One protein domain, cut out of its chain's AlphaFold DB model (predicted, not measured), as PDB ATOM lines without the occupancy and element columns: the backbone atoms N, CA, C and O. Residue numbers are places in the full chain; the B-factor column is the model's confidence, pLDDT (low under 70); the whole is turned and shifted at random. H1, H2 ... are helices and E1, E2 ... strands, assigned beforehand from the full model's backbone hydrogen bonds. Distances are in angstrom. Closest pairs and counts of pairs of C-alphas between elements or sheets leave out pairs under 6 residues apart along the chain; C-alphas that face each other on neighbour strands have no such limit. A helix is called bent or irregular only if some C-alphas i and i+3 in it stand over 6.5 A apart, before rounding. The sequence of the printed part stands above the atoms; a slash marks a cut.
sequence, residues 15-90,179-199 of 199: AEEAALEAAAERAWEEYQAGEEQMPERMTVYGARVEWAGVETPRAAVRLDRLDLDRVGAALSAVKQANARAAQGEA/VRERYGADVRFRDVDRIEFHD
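This is residues 15 to 90 and 179 to 199 of the 199 residues of an uncharacterized protein of Pseudonocardia sp. Ae356_Ps1 (UniProt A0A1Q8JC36). A twisted sheet is built on the long, bent hairpin of E1 and E2, with short E3 and E4 beside E1, and H1 covers part of the sheet. The long helix H2 crosses H1 near its own first turns and runs away from the sheet, so that residues 80 to 90 stick out. The printed part has 97 residues with three named helices and four named strands, which follow along the chain as H1, E1, E2, H2, H3, E3, E4; the sheet is antiparallel and branched at E1, and the class is mixed, helices and strands. It is compact, with a radius of gyration of the C-alphas of 14.2 A and spans of 43 by 31 by 21 A.

H1, residues 15 to 32, begins at C-alpha 15 (50.684, 27.958, 30.500) and is 25.6 A long. E1, residues 41 to 51, is 19.0 A long and bends by 108 degrees at residue 48; E2, residues 54 to 64, is 21.1 A long and bends by 105 degrees at residue 58. H2, residues 68 to 90, is 32.8 A long. H3 is residues 179 to 183, E3 187 to 190, and E4 194 to 198, ending at C-alpha 198 (32.492, 43.618, 40.929).

E2 lies on one side of E1, with N 44 and O 61 at 2.9 A. E3 and E4 lie on the other side, with N 48 and O 190 at 2.8 A and N 43 and O 196 at 2.8 A. H1 is on the sheet at a height of 9.0 A and runs along the strands; its C-alpha 27 is 5.2 A from C-alpha 196 of E4. H1 touches H2, C-alphas 25 and 75 being closest at 6.0 A, about perpendicular but only just, at 71 degrees. H2 is not on the sheet, and H3 only grazes it. Every O i to N i+4 pair is within hydrogen-bond range in H1, H2 and H3.

The two C-alphas farthest apart, those of Ala 90 and Gly 184, are 43.7 A apart. Residues 91 to 178 are not printed, and C-alphas 90 and 179 are 37.3 A apart across the cut. Of the links that are printed whole, none is long. The pLDDT is under 70 at residues 34 to 36, 53 and 88 to 90.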
ATOM      1  N   ALA A  15      51.528  27.295  31.489       84.88
ATOM      2  CA  ALA A  15      50.684  27.958  30.500       84.88
ATOM      3  C   ALA A  15      49.285  28.279  31.047       84.88
ATOM      4  O   ALA A  15      48.728  29.326  30.720       84.88
ATOM      5  N   GLU A  16      48.721  27.396  31.870       87.94
ATOM      6  CA  GLU A  16      47.424  27.614  32.510       87.94
ATOM      7  C   GLU A  16      47.519  28.672  33.609       87.94
ATOM      8  O   GLU A  16      46.660  29.551  33.661       87.94
ATOM      9  N   GLU A  17      48.585  28.651  34.419       88.31
ATOM     10  CA  GLU A  17      48.831  29.695  35.422       88.31
ATOM     11  C   GLU A  17      48.973  31.064  34.765       88.31
ATOM     12  O   GLU A  17      48.312  32.017  35.174       88.31
ATOM     13  N   ALA A  18      49.772  31.157  33.697       84.38
ATOM     14  CA  ALA A  18      49.950  32.403  32.962       84.38
ATOM     15  C   ALA A  18      48.642  32.908  32.327       84.38
ATOM     16  O   ALA A  18      48.407  34.113  32.284       84.38
ATOM     17  N   ALA A  19      47.780  32.014  31.829       87.50
ATOM     18  CA  ALA A  19      46.497  32.406  31.249       87.50
ATOM     19  C   ALA A  19      45.513  32.920  32.313       87.50
ATOM     20  O   ALA A  19      44.853  33.939  32.098       87.50
ATOM     21  N   LEU A  20      45.432  32.232  33.455       89.75
ATOM     22  CA  LEU A  20      44.588  32.631  34.578       89.75
ATOM     23  C   LEU A  20      45.056  33.961  35.178       89.75
ATOM     24  O   LEU A  20      44.239  34.857  35.392       89.75
ATOM     25  N   GLU A  21      46.363  34.112  35.391       89.56
ATOM     26  CA  GLU A  21      46.960  35.347  35.896       89.56
ATOM     27  C   GLU A  21      46.725  36.515  34.939       89.56
ATOM     28  O   GLU A  21      46.203  37.537  35.368       89.56
ATOM     29  N   ALA A  22      46.989  36.356  33.640       87.12
ATOM     30  CA  ALA A  22      46.761  37.426  32.670       87.12
ATOM     31  C   ALA A  22      45.283  37.856  32.587       87.12
ATOM     32  O   ALA A  22      44.983  39.027  32.327       87.12
ATOM     33  N   ALA A  23      44.343  36.923  32.784       90.25
ATOM     34  CA  ALA A  23      42.921  37.245  32.869       90.25
ATOM     35  C   ALA A  23      42.590  38.018  34.157       90.25
ATOM     36  O   ALA A  23      41.827  38.984  34.102       90.25
ATOM     37  N   ALA A  24      43.169  37.615  35.291       87.56
ATOM     38  CA  ALA A  24      42.962  38.251  36.587       87.56
ATOM     39  C   ALA A  24      43.612  39.643  36.668       87.56
ATOM     40  O   ALA A  24      42.959  40.583  37.111       87.56
ATOM     41  N   GLU A  25      44.849  39.803  36.190       86.88
ATOM     42  CA  GLU A  25      45.561  41.086  36.135       86.88
ATOM     43  C   GLU A  25      44.760  42.100  35.314       86.88
ATOM     44  O   GLU A  25      44.466  43.189  35.801       86.88
ATOM     45  N   ARG A  26      44.309  41.721  34.110       87.12
ATOM     46  CA  ARG A  26      43.496  42.602  33.260       87.12
ATOM     47  C   ARG A  26      42.201  43.032  33.944       87.12
ATOM     48  O   ARG A  26      41.874  44.213  33.940       87.12
ATOM     49  N   ALA A  27      41.485  42.081  34.542       87.25
ATOM     50  CA  ALA A  27      40.250  42.367  35.265       87.25
ATOM     51  C   ALA A  27      40.492  43.322  36.444       87.25
ATOM     52  O   ALA A  27      39.685  44.213  36.705       87.25
ATOM     53  N   TRP A  28      41.611  43.143  37.151       85.94
ATOM     54  CA  TRP A  28      41.990  43.965  38.293       85.94
ATOM     55  C   TRP A  28      42.360  45.392  37.883       85.94
ATOM     56  O   TRP A  28      41.946  46.349  38.533       85.94
ATOM     57  N   GLU A  29      43.101  45.553  36.785       86.38
ATOM     58  CA  GLU A  29      43.424  46.868  36.222       86.38
ATOM     59  C   GLU A  29      42.176  47.617  35.748       86.38
ATOM     60  O   GLU A  29      42.046  48.813  36.009       86.38
ATOM     61  N   GLU A  30      41.248  46.921  35.084       85.00
ATOM     62  CA  GLU A  30      39.967  47.493  34.658       85.00
ATOM     63  C   GLU A  30      39.131  47.961  35.856       85.00
ATOM     64  O   GLU A  30      38.562  49.051  35.809       85.00
ATOM     65  N   TYR A  31      39.106  47.185  36.943       83.19
ATOM     66  CA  TYR A  31      38.397  47.544  38.171       83.19
ATOM     67  C   TYR A  31      39.043  48.747  38.886       83.19
ATOM     68  O   TYR A  31      38.370  49.737  39.174       83.19
ATOM     69  N   GLN A  32      40.366  48.733  39.100       80.56
ATOM     70  CA  GLN A  32      41.067  49.834  39.783       80.56
ATOM     71  C   GLN A  32      41.077  51.155  39.003       80.56
ATOM     72  O   GLN A  32      41.278  52.215  39.592       80.56
ATOM     73  N   ALA A  33      40.871  51.128  37.685       75.12
ATOM     74  CA  ALA A  33      40.772  52.349  36.894       75.12
ATOM     75  C   ALA A  33      39.502  53.172  37.203       75.12
ATOM     76  O   ALA A  33      39.439  54.340  36.813       75.12
ATOM     77  N   GLY A  34      38.506  52.578  37.873       64.69
ATOM     78  CA  GLY A  34      37.207  53.199  38.140       64.69
ATOM     79  C   GLY A  34      36.813  53.327  39.611       64.69
ATOM     80  O   GLY A  34      35.957  54.156  39.905       64.69
ATOM     81  N   GLU A  35      37.426  52.564  40.523       68.75
ATOM     82  CA  GLU A  35      36.897  52.365  41.879       68.75
ATOM     83  C   GLU A  35      37.951  52.575  42.985       68.75
ATOM     84  O   GLU A  35      39.108  52.177  42.856       68.75
ATOM     85  N   GLU A  36      37.544  53.190  44.105       64.44
ATOM     86  CA  GLU A  36      38.374  53.338  45.323       64.44
ATOM     87  C   GLU A  36      38.219  52.160  46.302       64.44
ATOM     88  O   GLU A  36      39.027  52.001  47.220       64.44
ATOM     89  N   GLN A  37      37.165  51.359  46.141       73.81
ATOM     90  CA  GLN A  37      36.825  50.257  47.041       73.81
ATOM     91  C   GLN A  37      37.425  48.937  46.549       73.81
ATOM     92  O   GLN A  37      37.877  48.840  45.415       73.81
ATOM     93  N   MET A  38      37.492  47.935  47.427       75.50
ATOM     94  CA  MET A  38      37.881  46.577  47.039       75.50
ATOM     95  C   MET A  38      36.667  45.828  46.485       75.50
ATOM     96  O   MET A  38      35.572  45.993  47.028       75.50
ATOM     97  N   PRO A  39      36.846  44.982  45.454       80.19
ATOM     98  CA  PRO A  39      35.731  44.235  44.896       80.19
ATOM     99  C   PRO A  39      35.244  43.190  45.904       80.19
ATOM    100  O   PRO A  39      36.044  42.553  46.590       80.19
ATOM    101  N   GLU A  40      33.934  42.955  45.965       80.94
ATOM    102  CA  GLU A  40      33.341  41.911  46.821       80.94
ATOM    103  C   GLU A  40      33.089  40.598  46.059       80.94
ATOM    104  O   GLU A  40      32.792  39.544  46.646       80.94
ATOM    105  N   ARG A  41      33.154  40.650  44.726       85.44
ATOM    106  CA  ARG A  41      32.769  39.556  43.836       85.44
ATOM    107  C   ARG A  41      33.749  39.402  42.686       85.44
ATOM    108  O   ARG A  41      34.202  40.373  42.092       85.44
ATOM    109  N   MET A  42      33.969  38.148  42.309       89.75
ATOM    110  CA  MET A  42      34.697  37.771  41.105       89.75
ATOM    111  C   MET A  42      33.837  36.838  40.254       89.75
ATOM    112  O   MET A  42      33.243  35.882  40.759       89.75
ATOM    113  N   THR A  43      33.781  37.086  38.950       87.38
ATOM    114  CA  THR A  43      33.148  36.184  37.986       87.38
ATOM    115  C   THR A  43      34.196  35.666  37.012       87.38
ATOM    116  O   THR A  43      34.866  36.446  36.342       87.38
ATOM    117  N   VAL A  44      34.316  34.343  36.906       87.25
ATOM    118  CA  VAL A  44      35.201  33.673  35.948       87.25
ATOM    119  C   VAL A  44      34.358  33.181  34.774       87.25
ATOM    120  O   VAL A  44      33.475  32.340  34.937       87.25
ATOM    121  N   TYR A  45      34.600  33.711  33.580       85.19
ATOM    122  CA  TYR A  45      33.860  33.390  32.363       85.19
ATOM    123  C   TYR A  45      34.581  32.347  31.518       85.19
ATOM    124  O   TYR A  45      35.798  32.397  31.333       85.19
ATOM    125  N   GLY A  46      33.788  31.432  30.954       82.38
ATOM    126  CA  GLY A  46      34.259  30.486  29.947       82.38
ATOM    127  C   GLY A  46      35.252  29.448  30.463       82.38
ATOM    128  O   GLY A  46      35.842  28.745  29.652       82.38
ATOM    129  N   ALA A  47      35.410  29.312  31.778       84.94
ATOM    130  CA  ALA A  47      36.371  28.399  32.377       84.94
ATOM    131  C   ALA A  47      35.822  26.973  32.470       84.94
ATOM    132  O   ALA A  47      34.641  26.755  32.764       84.94
ATOM    133  N   ARG A  48      36.701  25.988  32.277       85.38
ATOM    134  CA  ARG A  48      36.514  24.658  32.863       85.38
ATOM    135  C   ARG A  48      36.857  24.754  34.337       85.38
ATOM    136  O   ARG A  48      37.879  25.335  34.690       85.38
ATOM    137  N   VAL A  49      35.999  24.208  35.189       83.38
ATOM    138  CA  VAL A  49      36.210  24.288  36.632       83.38
ATOM    139  C   VAL A  49      36.343  22.896  37.198       83.38
ATOM    140  O   VAL A  49      35.446  22.070  37.059       83.38
ATOM    141  N   GLU A  50      37.478  22.644  37.822       82.44
ATOM    142  CA  GLU A  50      37.763  21.407  38.523       82.44
ATOM    143  C   GLU A  50      37.467  21.616  40.004       82.44
ATOM    144  O   GLU A  50      38.128  22.411  40.667       82.44
ATOM    145  N   TRP A  51      36.454  20.920  40.512       77.12
ATOM    146  CA  TRP A  51      36.089  20.914  41.926       77.12
ATOM    147  C   TRP A  51      36.579  19.617  42.551       77.12
ATOM    148  O   TRP A  51      36.038  18.554  42.239       77.12
ATOM    149  N   ALA A  52      37.601  19.699  43.408       70.25
ATOM    150  CA  ALA A  52      38.200  18.541  44.073       70.25
ATOM    151  C   ALA A  52      38.497  17.371  43.100       70.25
ATOM    152  O   ALA A  52      38.165  16.226  43.376       70.25
ATOM    153  N   GLY A  53      39.025  17.644  41.902       69.50
ATOM    154  CA  GLY A  53      39.312  16.607  40.897       69.50
ATOM    155  C   GLY A  53      38.163  16.254  39.940       69.50
ATOM    156  O   GLY A  53      38.342  15.422  39.051       69.50
ATOM    157  N   VAL A  54      36.978  16.865  40.076       74.88
ATOM    158  CA  VAL A  54      35.870  16.710  39.118       74.88
ATOM    159  C   VAL A  54      35.773  17.942  38.230       74.88
ATOM    160  O   VAL A  54      35.339  19.004  38.671       74.88
ATOM    161  N   GLU A  55      36.119  17.786  36.954       78.56
ATOM    162  CA  GLU A  55      35.921  18.832  35.951       78.56
ATOM    163  C   GLU A  55      34.448  18.996  35.562       78.56
ATOM    164  O   GLU A  55      33.731  18.039  35.253       78.56
ATOM    165  N   THR A  56      34.008  20.249  35.504       75.75
ATOM    166  CA  THR A  56      32.738  20.651  34.908       75.75
ATOM    167  C   THR A  56      32.945  21.124  33.468       75.75
ATOM    168  O   THR A  56      34.007  21.657  33.129       75.75
ATOM    169  N   PRO A  57      31.923  21.007  32.597       77.00
ATOM    170  CA  PRO A  57      31.953  21.660  31.291       77.00
ATOM    171  C   PRO A  57      32.162  23.174  31.436       77.00
ATOM    172  O   PRO A  57      31.853  23.748  32.483       77.00
ATOM    173  N   ARG A  58      32.673  23.810  30.371       78.19
ATOM    174  CA  ARG A  58      32.929  25.257  30.355       78.19
ATOM    175  C   ARG A  58      31.671  26.024  30.748       78.19
ATOM    176  O   ARG A  58      30.630  25.878  30.106       78.19
ATOM    177  N   ALA A  59      31.785  26.839  31.785       74.56
ATOM    178  CA  ALA A  59      30.689  27.626  32.320       74.56
ATOM    179  C   ALA A  59      31.201  28.964  32.858       74.56
ATOM    180  O   ALA A  59      32.391  29.144  33.109       74.56
ATOM    181  N   ALA A  60      30.285  29.914  33.034       77.38
ATOM    182  CA  ALA A  60      30.556  31.071  33.873       77.38
ATOM    183  C   ALA A  60      30.374  30.662  35.339       77.38
ATOM    184  O   ALA A  60      29.324  30.127  35.707       77.38
ATOM    185  N   VAL A  61      31.382  30.921  36.165       81.19
ATOM    186  CA  VAL A  61      31.355  30.658  37.602       81.19
ATOM    187  C   VAL A  61      31.404  31.981  38.343       81.19
ATOM    188  O   VAL A  61      32.365  32.739  38.247       81.19
ATOM    189  N   ARG A  62      30.324  32.257  39.071       82.38
ATOM    190  CA  ARG A  62      30.193  33.432  39.927       82.38
ATOM    191  C   ARG A  62      30.626  33.075  41.341       82.38
ATOM    192  O   ARG A  62      30.123  32.103  41.905       82.38
ATOM    193  N   LEU A  63      31.527  33.877  41.895       80.69
ATOM    194  CA  LEU A  63      32.092  33.690  43.222       80.69
ATOM    195  C   LEU A  63      31.818  34.955  44.037       80.69
ATOM    196  O   LEU A  63      32.303  36.040  43.718       80.69
ATOM    197  N   ASP A  64      30.989  34.814  45.066       79.81
ATOM    198  CA  ASP A  64      30.500  35.929  45.876       79.81
ATOM    199  C   ASP A  64      31.150  35.916  47.266       79.81
ATOM    200  O   ASP A  64      31.177  34.874  47.942       79.81
ATOM    201  N   ARG A  65      31.541  37.108  47.743       77.00
ATOM    202  CA  ARG A  65      32.149  37.339  49.065       77.00
ATOM    203  C   ARG A  65      33.473  36.596  49.227       77.00
ATOM    204  O   ARG A  65      33.661  35.868  50.203       77.00
ATOM    205  N   LEU A  66      34.333  36.713  48.222       79.31
ATOM    206  CA  LEU A  66      35.712  36.250  48.320       79.31
ATOM    207  C   LEU A  66      36.530  37.266  49.121       79.31
ATOM    208  O   LEU A  66      36.270  38.464  49.030       79.31
ATOM    209  N   ASP A  67      37.522  36.793  49.874       80.00
ATOM    210  CA  ASP A  67      38.570  37.669  50.401       80.00
ATOM    211  C   ASP A  67      39.507  38.039  49.241       80.00
ATOM    212  O   ASP A  67      40.396  37.276  48.854       80.00
ATOM    213  N   LEU A  68      39.223  39.181  48.613       84.31
ATOM    214  CA  LEU A  68      39.955  39.665  47.444       84.31
ATOM    215  C   LEU A  68      41.122  40.589  47.806       84.31
ATOM    216  O   LEU A  68      41.880  40.958  46.910       84.31
ATOM    217  N   ASP A  69      41.347  40.880  49.092       85.50
ATOM    218  CA  ASP A  69      42.491  41.685  49.532       85.50
ATOM    219  C   ASP A  69      43.803  40.951  49.230       85.50
ATOM    220  O   ASP A  69      44.740  41.509  48.648       85.50
ATOM    221  N   ARG A  70      43.857  39.654  49.565       86.31
ATOM    222  CA  ARG A  70      45.030  38.812  49.293       86.31
ATOM    223  C   ARG A  70      45.257  38.611  47.795       86.31
ATOM    224  O   ARG A  70      46.404  38.625  47.351       86.31
ATOM    225  N   VAL A  71      44.178  38.476  47.022       87.38
ATOM    226  CA  VAL A  71      44.237  38.366  45.555       87.38
ATOM    227  C   VAL A  71      44.799  39.653  44.950       87.38
ATOM    228  O   VAL A  71      45.762  39.604  44.187       87.38
ATOM    229  N   GLY A  72      44.273  40.814  45.347       85.25
ATOM    230  CA  GLY A  72      44.742  42.115  44.874       85.25
ATOM    231  C   GLY A  72      46.207  42.395  45.217       85.25
ATOM    232  O   GLY A  72      46.967  42.899  44.381       85.25
ATOM    233  N   ALA A  73      46.640  42.024  46.426       87.88
ATOM    234  CA  ALA A  73      48.035  42.133  46.842       87.88
ATOM    235  C   ALA A  73      48.963  41.246  45.993       87.88
ATOM    236  O   ALA A  73      50.023  41.707  45.559       87.88
ATOM    237  N   ALA A  74      48.555  40.006  45.713       90.00
ATOM    238  CA  ALA A  74      49.334  39.083  44.895       90.00
ATOM    239  C   ALA A  74      49.427  39.547  43.430       90.00
ATOM    240  O   ALA A  74      50.525  39.609  42.881       90.00
ATOM    241  N   LEU A  75      48.322  39.999  42.826       87.38
ATOM    242  CA  LEU A  75      48.325  40.583  41.475       87.38
ATOM    243  C   LEU A  75      49.225  41.828  41.390       87.38
ATOM    244  O   LEU A  75      49.992  42.002  40.441       87.38
ATOM    245  N   SER A  76      49.219  42.669  42.426       86.88
ATOM    246  CA  SER A  76      50.122  43.824  42.511       86.88
ATOM    247  C   SER A  76      51.598  43.412  42.599       86.88
ATOM    248  O   SER A  76      52.463  44.086  42.028       86.88
ATOM    249  N   ALA A  77      51.910  42.316  43.297       88.06
ATOM    250  CA  ALA A  77      53.261  41.763  43.363       88.06
ATOM    251  C   ALA A  77      53.716  41.219  41.999       88.06
ATOM    252  O   ALA A  77      54.846  41.499  41.587       88.06
ATOM    253  N   VAL A  78      52.828  40.543  41.262       86.56
ATOM    254  CA  VAL A  78      53.091  40.078  39.889       86.56
ATOM    255  C   VAL A  78      53.438  41.243  38.973       86.56
ATOM    256  O   VAL A  78      54.486  41.218  38.327       86.56
ATOM    257  N   LYS A  79      52.636  42.311  38.979       86.06
ATOM    258  CA  LYS A  79      52.906  43.512  38.178       86.06
ATOM    259  C   LYS A  79      54.294  44.093  38.456       86.06
ATOM    260  O   LYS A  79      55.030  44.451  37.533       86.06
ATOM    261  N   GLN A  80      54.693  44.154  39.728       87.12
ATOM    262  CA  GLN A  80      56.033  44.608  40.112       87.12
ATOM    263  C   GLN A  80      57.136  43.647  39.647       87.12
ATOM    264  O   GLN A  80      58.178  44.108  39.176       87.12
ATOM    265  N   ALA A  81      56.929  42.334  39.760       85.94
ATOM    266  CA  ALA A  81      57.885  41.324  39.313       85.94
ATOM    267  C   ALA A  81      58.054  41.338  37.783       85.94
ATOM    268  O   ALA A  81      59.182  41.408  37.297       85.94
ATOM    269  N   ASN A  82      56.954  41.409  37.027       83.56
ATOM    270  CA  ASN A  82      56.950  41.575  35.571       83.56
ATOM    271  C   ASN A  82      57.698  42.854  35.152       83.56
ATOM    272  O   ASN A  82      58.522  42.822  34.236       83.56
ATOM    273  N   ALA A  83      57.482  43.974  35.852       84.69
ATOM    274  CA  ALA A  83      58.209  45.216  35.586       84.69
ATOM    275  C   ALA A  83      59.724  45.067  35.823       84.69
ATOM    276  O   ALA A  83      60.525  45.553  35.021       84.69
ATOM    277  N   ARG A  84      60.138  44.362  36.886       81.44
ATOM    278  CA  ARG A  84      61.556  44.051  37.147       81.44
ATOM    279  C   ARG A  84      62.137  43.111  36.094       81.44
ATOM    280  O   ARG A  84      63.259  43.342  35.659       81.44
ATOM    281  N   ALA A  85      61.385  42.108  35.645       82.25
ATOM    282  CA  ALA A  85      61.797  41.207  34.571       82.25
ATOM    283  C   ALA A  85      62.022  41.962  33.255       82.25
ATOM    284  O   ALA A  85      63.087  41.831  32.650       82.25
ATOM    285  N   ALA A  86      61.093  42.842  32.874       78.69
ATOM    286  CA  ALA A  86      61.236  43.700  31.700       78.69
ATOM    287  C   ALA A  86      62.447  44.648  31.817       78.69
ATOM    288  O   ALA A  86      63.192  44.847  30.856       78.69
ATOM    289  N   GLN A  87      62.701  45.201  33.009       71.38
ATOM    290  CA  GLN A  87      63.906  45.997  33.265       71.38
ATOM    291  C   GLN A  87      65.187  45.152  33.232       71.38
ATOM    292  O   GLN A  87      66.210  45.628  32.743       71.38
ATOM    293  N   GLY A  88      65.155  43.909  33.715       65.50
ATOM    294  CA  GLY A  88      66.257  42.946  33.640       65.50
ATOM    295  C   GLY A  88      66.611  42.576  32.198       65.50
ATOM    296  O   GLY A  88      67.787  42.480  31.845       65.50
ATOM    297  N   GLU A  89      65.604  42.460  31.330       59.75
ATOM    298  CA  GLU A  89      65.798  42.304  29.886       59.75
ATOM    299  C   GLU A  89      66.415  43.563  29.259       59.75
ATOM    300  O   GLU A  89      67.377  43.469  28.491       59.75
ATOM    301  N   ALA A  90      65.934  44.749  29.648       53.44
ATOM    302  CA  ALA A  90      66.457  46.028  29.166       53.44
ATOM    303  C   ALA A  90      67.885  46.336  29.661       53.44
ATOM    304  O   ALA A  90      68.670  46.959  28.946       53.44
ATOM    305  N   VAL A 179      38.831  31.073  47.198       86.75
ATOM    306  CA  VAL A 179      37.726  30.162  46.864       86.75
ATOM    307  C   VAL A 179      37.618  29.029  47.887       86.75
ATOM    308  O   VAL A 179      36.520  28.727  48.360       86.75
ATOM    309  N   ARG A 180      38.738  28.429  48.286       86.25
ATOM    310  CA  ARG A 180      38.788  27.343  49.266       86.25
ATOM    311  C   ARG A 180      38.322  27.782  50.643       86.25
ATOM    312  O   ARG A 180      37.528  27.078  51.259       86.25
ATOM    313  N   GLU A 181      38.760  28.935  51.122       86.88
ATOM    314  CA  GLU A 181      38.322  29.501  52.398       86.88
ATOM    315  C   GLU A 181      36.815  29.775  52.389       86.88
ATOM    316  O   GLU A 181      36.114  29.505  53.369       86.88
ATOM    317  N   ARG A 182      36.284  30.242  51.253       85.06
ATOM    318  CA  ARG A 182      34.865  30.566  51.116       85.06
ATOM    319  C   ARG A 182      33.961  29.339  50.983       85.06
ATOM    320  O   ARG A 182      32.869  29.321  51.562       85.06
ATOM    321  N   TYR A 183      34.374  28.361  50.183       82.62
ATOM    322  CA  TYR A 183      33.534  27.243  49.740       82.62
ATOM    323  C   TYR A 183      33.962  25.881  50.304       82.62
ATOM    324  O   TYR A 183      33.213  24.912  50.179       82.62
ATOM    325  N   GLY A 184      35.118  25.805  50.966       82.44
ATOM    326  CA  GLY A 184      35.642  24.599  51.607       82.44
ATOM    327  C   GLY A 184      36.133  23.528  50.633       82.44
ATOM    328  O   GLY A 184      36.129  22.355  50.998       82.44
ATOM    329  N   ALA A 185      36.491  23.901  49.401       77.25
ATOM    330  CA  ALA A 185      36.924  22.974  48.359       77.25
ATOM    331  C   ALA A 185      38.095  23.547  47.554       77.25
ATOM    332  O   ALA A 185      38.119  24.746  47.280       77.25
ATOM    333  N   ASP A 186      39.022  22.679  47.145       80.94
ATOM    334  CA  ASP A 186      40.046  23.027  46.163       80.94
ATOM    335  C   ASP A 186      39.388  23.195  44.789       80.94
ATOM    336  O   ASP A 186      38.664  22.310  44.314       80.94
ATOM    337  N   VAL A 187      39.637  24.344  44.165       82.00
ATOM    338  CA  VAL A 187      39.072  24.709  42.866       82.00
ATOM    339  C   VAL A 187      40.191  25.108  41.930       82.00
ATOM    340  O   VAL A 187      41.049  25.901  42.305       82.00
ATOM    341  N   ARG A 188      40.159  24.585  40.703       87.19
ATOM    342  CA  ARG A 188      41.042  25.030  39.622       87.19
ATOM    343  C   ARG A 188      40.208  25.553  38.453       87.19
ATOM    344  O   ARG A 188      39.243  24.915  38.033       87.19
ATOM    345  N   PHE A 189      40.578  26.718  37.933       88.31
ATOM    346  CA  PHE A 189      39.994  27.362  36.763       88.31
ATOM    347  C   PHE A 189      40.923  27.155  35.570       88.31
ATOM    348  O   PHE A 189      41.975  27.777  35.464       88.31
ATOM    349  N   ARG A 190      40.527  26.269  34.662       87.38
ATOM    350  CA  ARG A 190      41.262  25.954  33.436       87.38
ATOM    351  C   ARG A 190      40.595  26.621  32.245       87.38
ATOM    352  O   ARG A 190      39.386  26.854  32.238       87.38
ATOM    353  N   ASP A 191      41.387  26.887  31.212       84.88
ATOM    354  CA  ASP A 191      40.925  27.508  29.973       84.88
ATOM    355  C   ASP A 191      40.064  28.774  30.198       84.88
ATOM    356  O   ASP A 191      38.976  28.903  29.637       84.88
ATOM    357  N   VAL A 192      40.497  29.684  31.071       86.75
ATOM    358  CA  VAL A 192      39.723  30.891  31.398       86.75
ATOM    359  C   VAL A 192      39.661  31.839  30.201       86.75
ATOM    360  O   VAL A 192      40.695  32.219  29.657       86.75
ATOM    361  N   ASP A 193      38.453  32.264  29.818       86.31
ATOM    362  CA  ASP A 193      38.277  33.240  28.736       86.31
ATOM    363  C   ASP A 193      38.419  34.676  29.264       86.31
ATOM    364  O   ASP A 193      39.012  35.535  28.607       86.31
ATOM    365  N   ARG A 194      37.844  34.956  30.443       89.31
ATOM    366  CA  ARG A 194      37.840  36.288  31.066       89.31
ATOM    367  C   ARG A 194      37.519  36.218  32.558       89.31
ATOM    368  O   ARG A 194      36.736  35.370  32.976       89.31
ATOM    369  N   ILE A 195      38.046  37.164  33.329       91.94
ATOM    370  CA  ILE A 195      37.638  37.435  34.713       91.94
ATOM    371  C   ILE A 195      37.019  38.833  34.772       91.94
ATOM    372  O   ILE A 195      37.406  39.710  34.005       91.94
ATOM    373  N   GLU A 196      36.037  39.028  35.645       90.62
ATOM    374  CA  GLU A 196      35.518  40.350  36.005       90.62
ATOM    375  C   GLU A 196      35.436  40.465  37.530       90.62
ATOM    376  O   GLU A 196      35.022  39.519  38.207       90.62
ATOM    377  N   PHE A 197      35.816  41.629  38.056       87.31
ATOM    378  CA  PHE A 197      35.626  41.996  39.457       87.31
ATOM    379  C   PHE A 197      34.441  42.952  39.587       87.31
ATOM    380  O   PHE A 197      34.202  43.785  38.711       87.31
ATOM    381  N   HIS A 198      33.674  42.806  40.664       84.62
ATOM    382  CA  HIS A 198      32.492  43.618  40.929       84.62
ATOM    383  C   HIS A 198      32.346  43.911  42.419       84.62
ATOM    384  O   HIS A 198      32.802  43.127  43.256       84.62
ATOM    385  N   ASP A 199      31.581  44.955  42.715       81.56
ATOM    386  CA  ASP A 199      30.980  45.192  44.028       81.56
ATOM    387  C   ASP A 199      29.799  44.226  44.306       81.56
ATOM    388  O   ASP A 199      29.090  43.739  43.371       81.56
TER     389      ASP A 199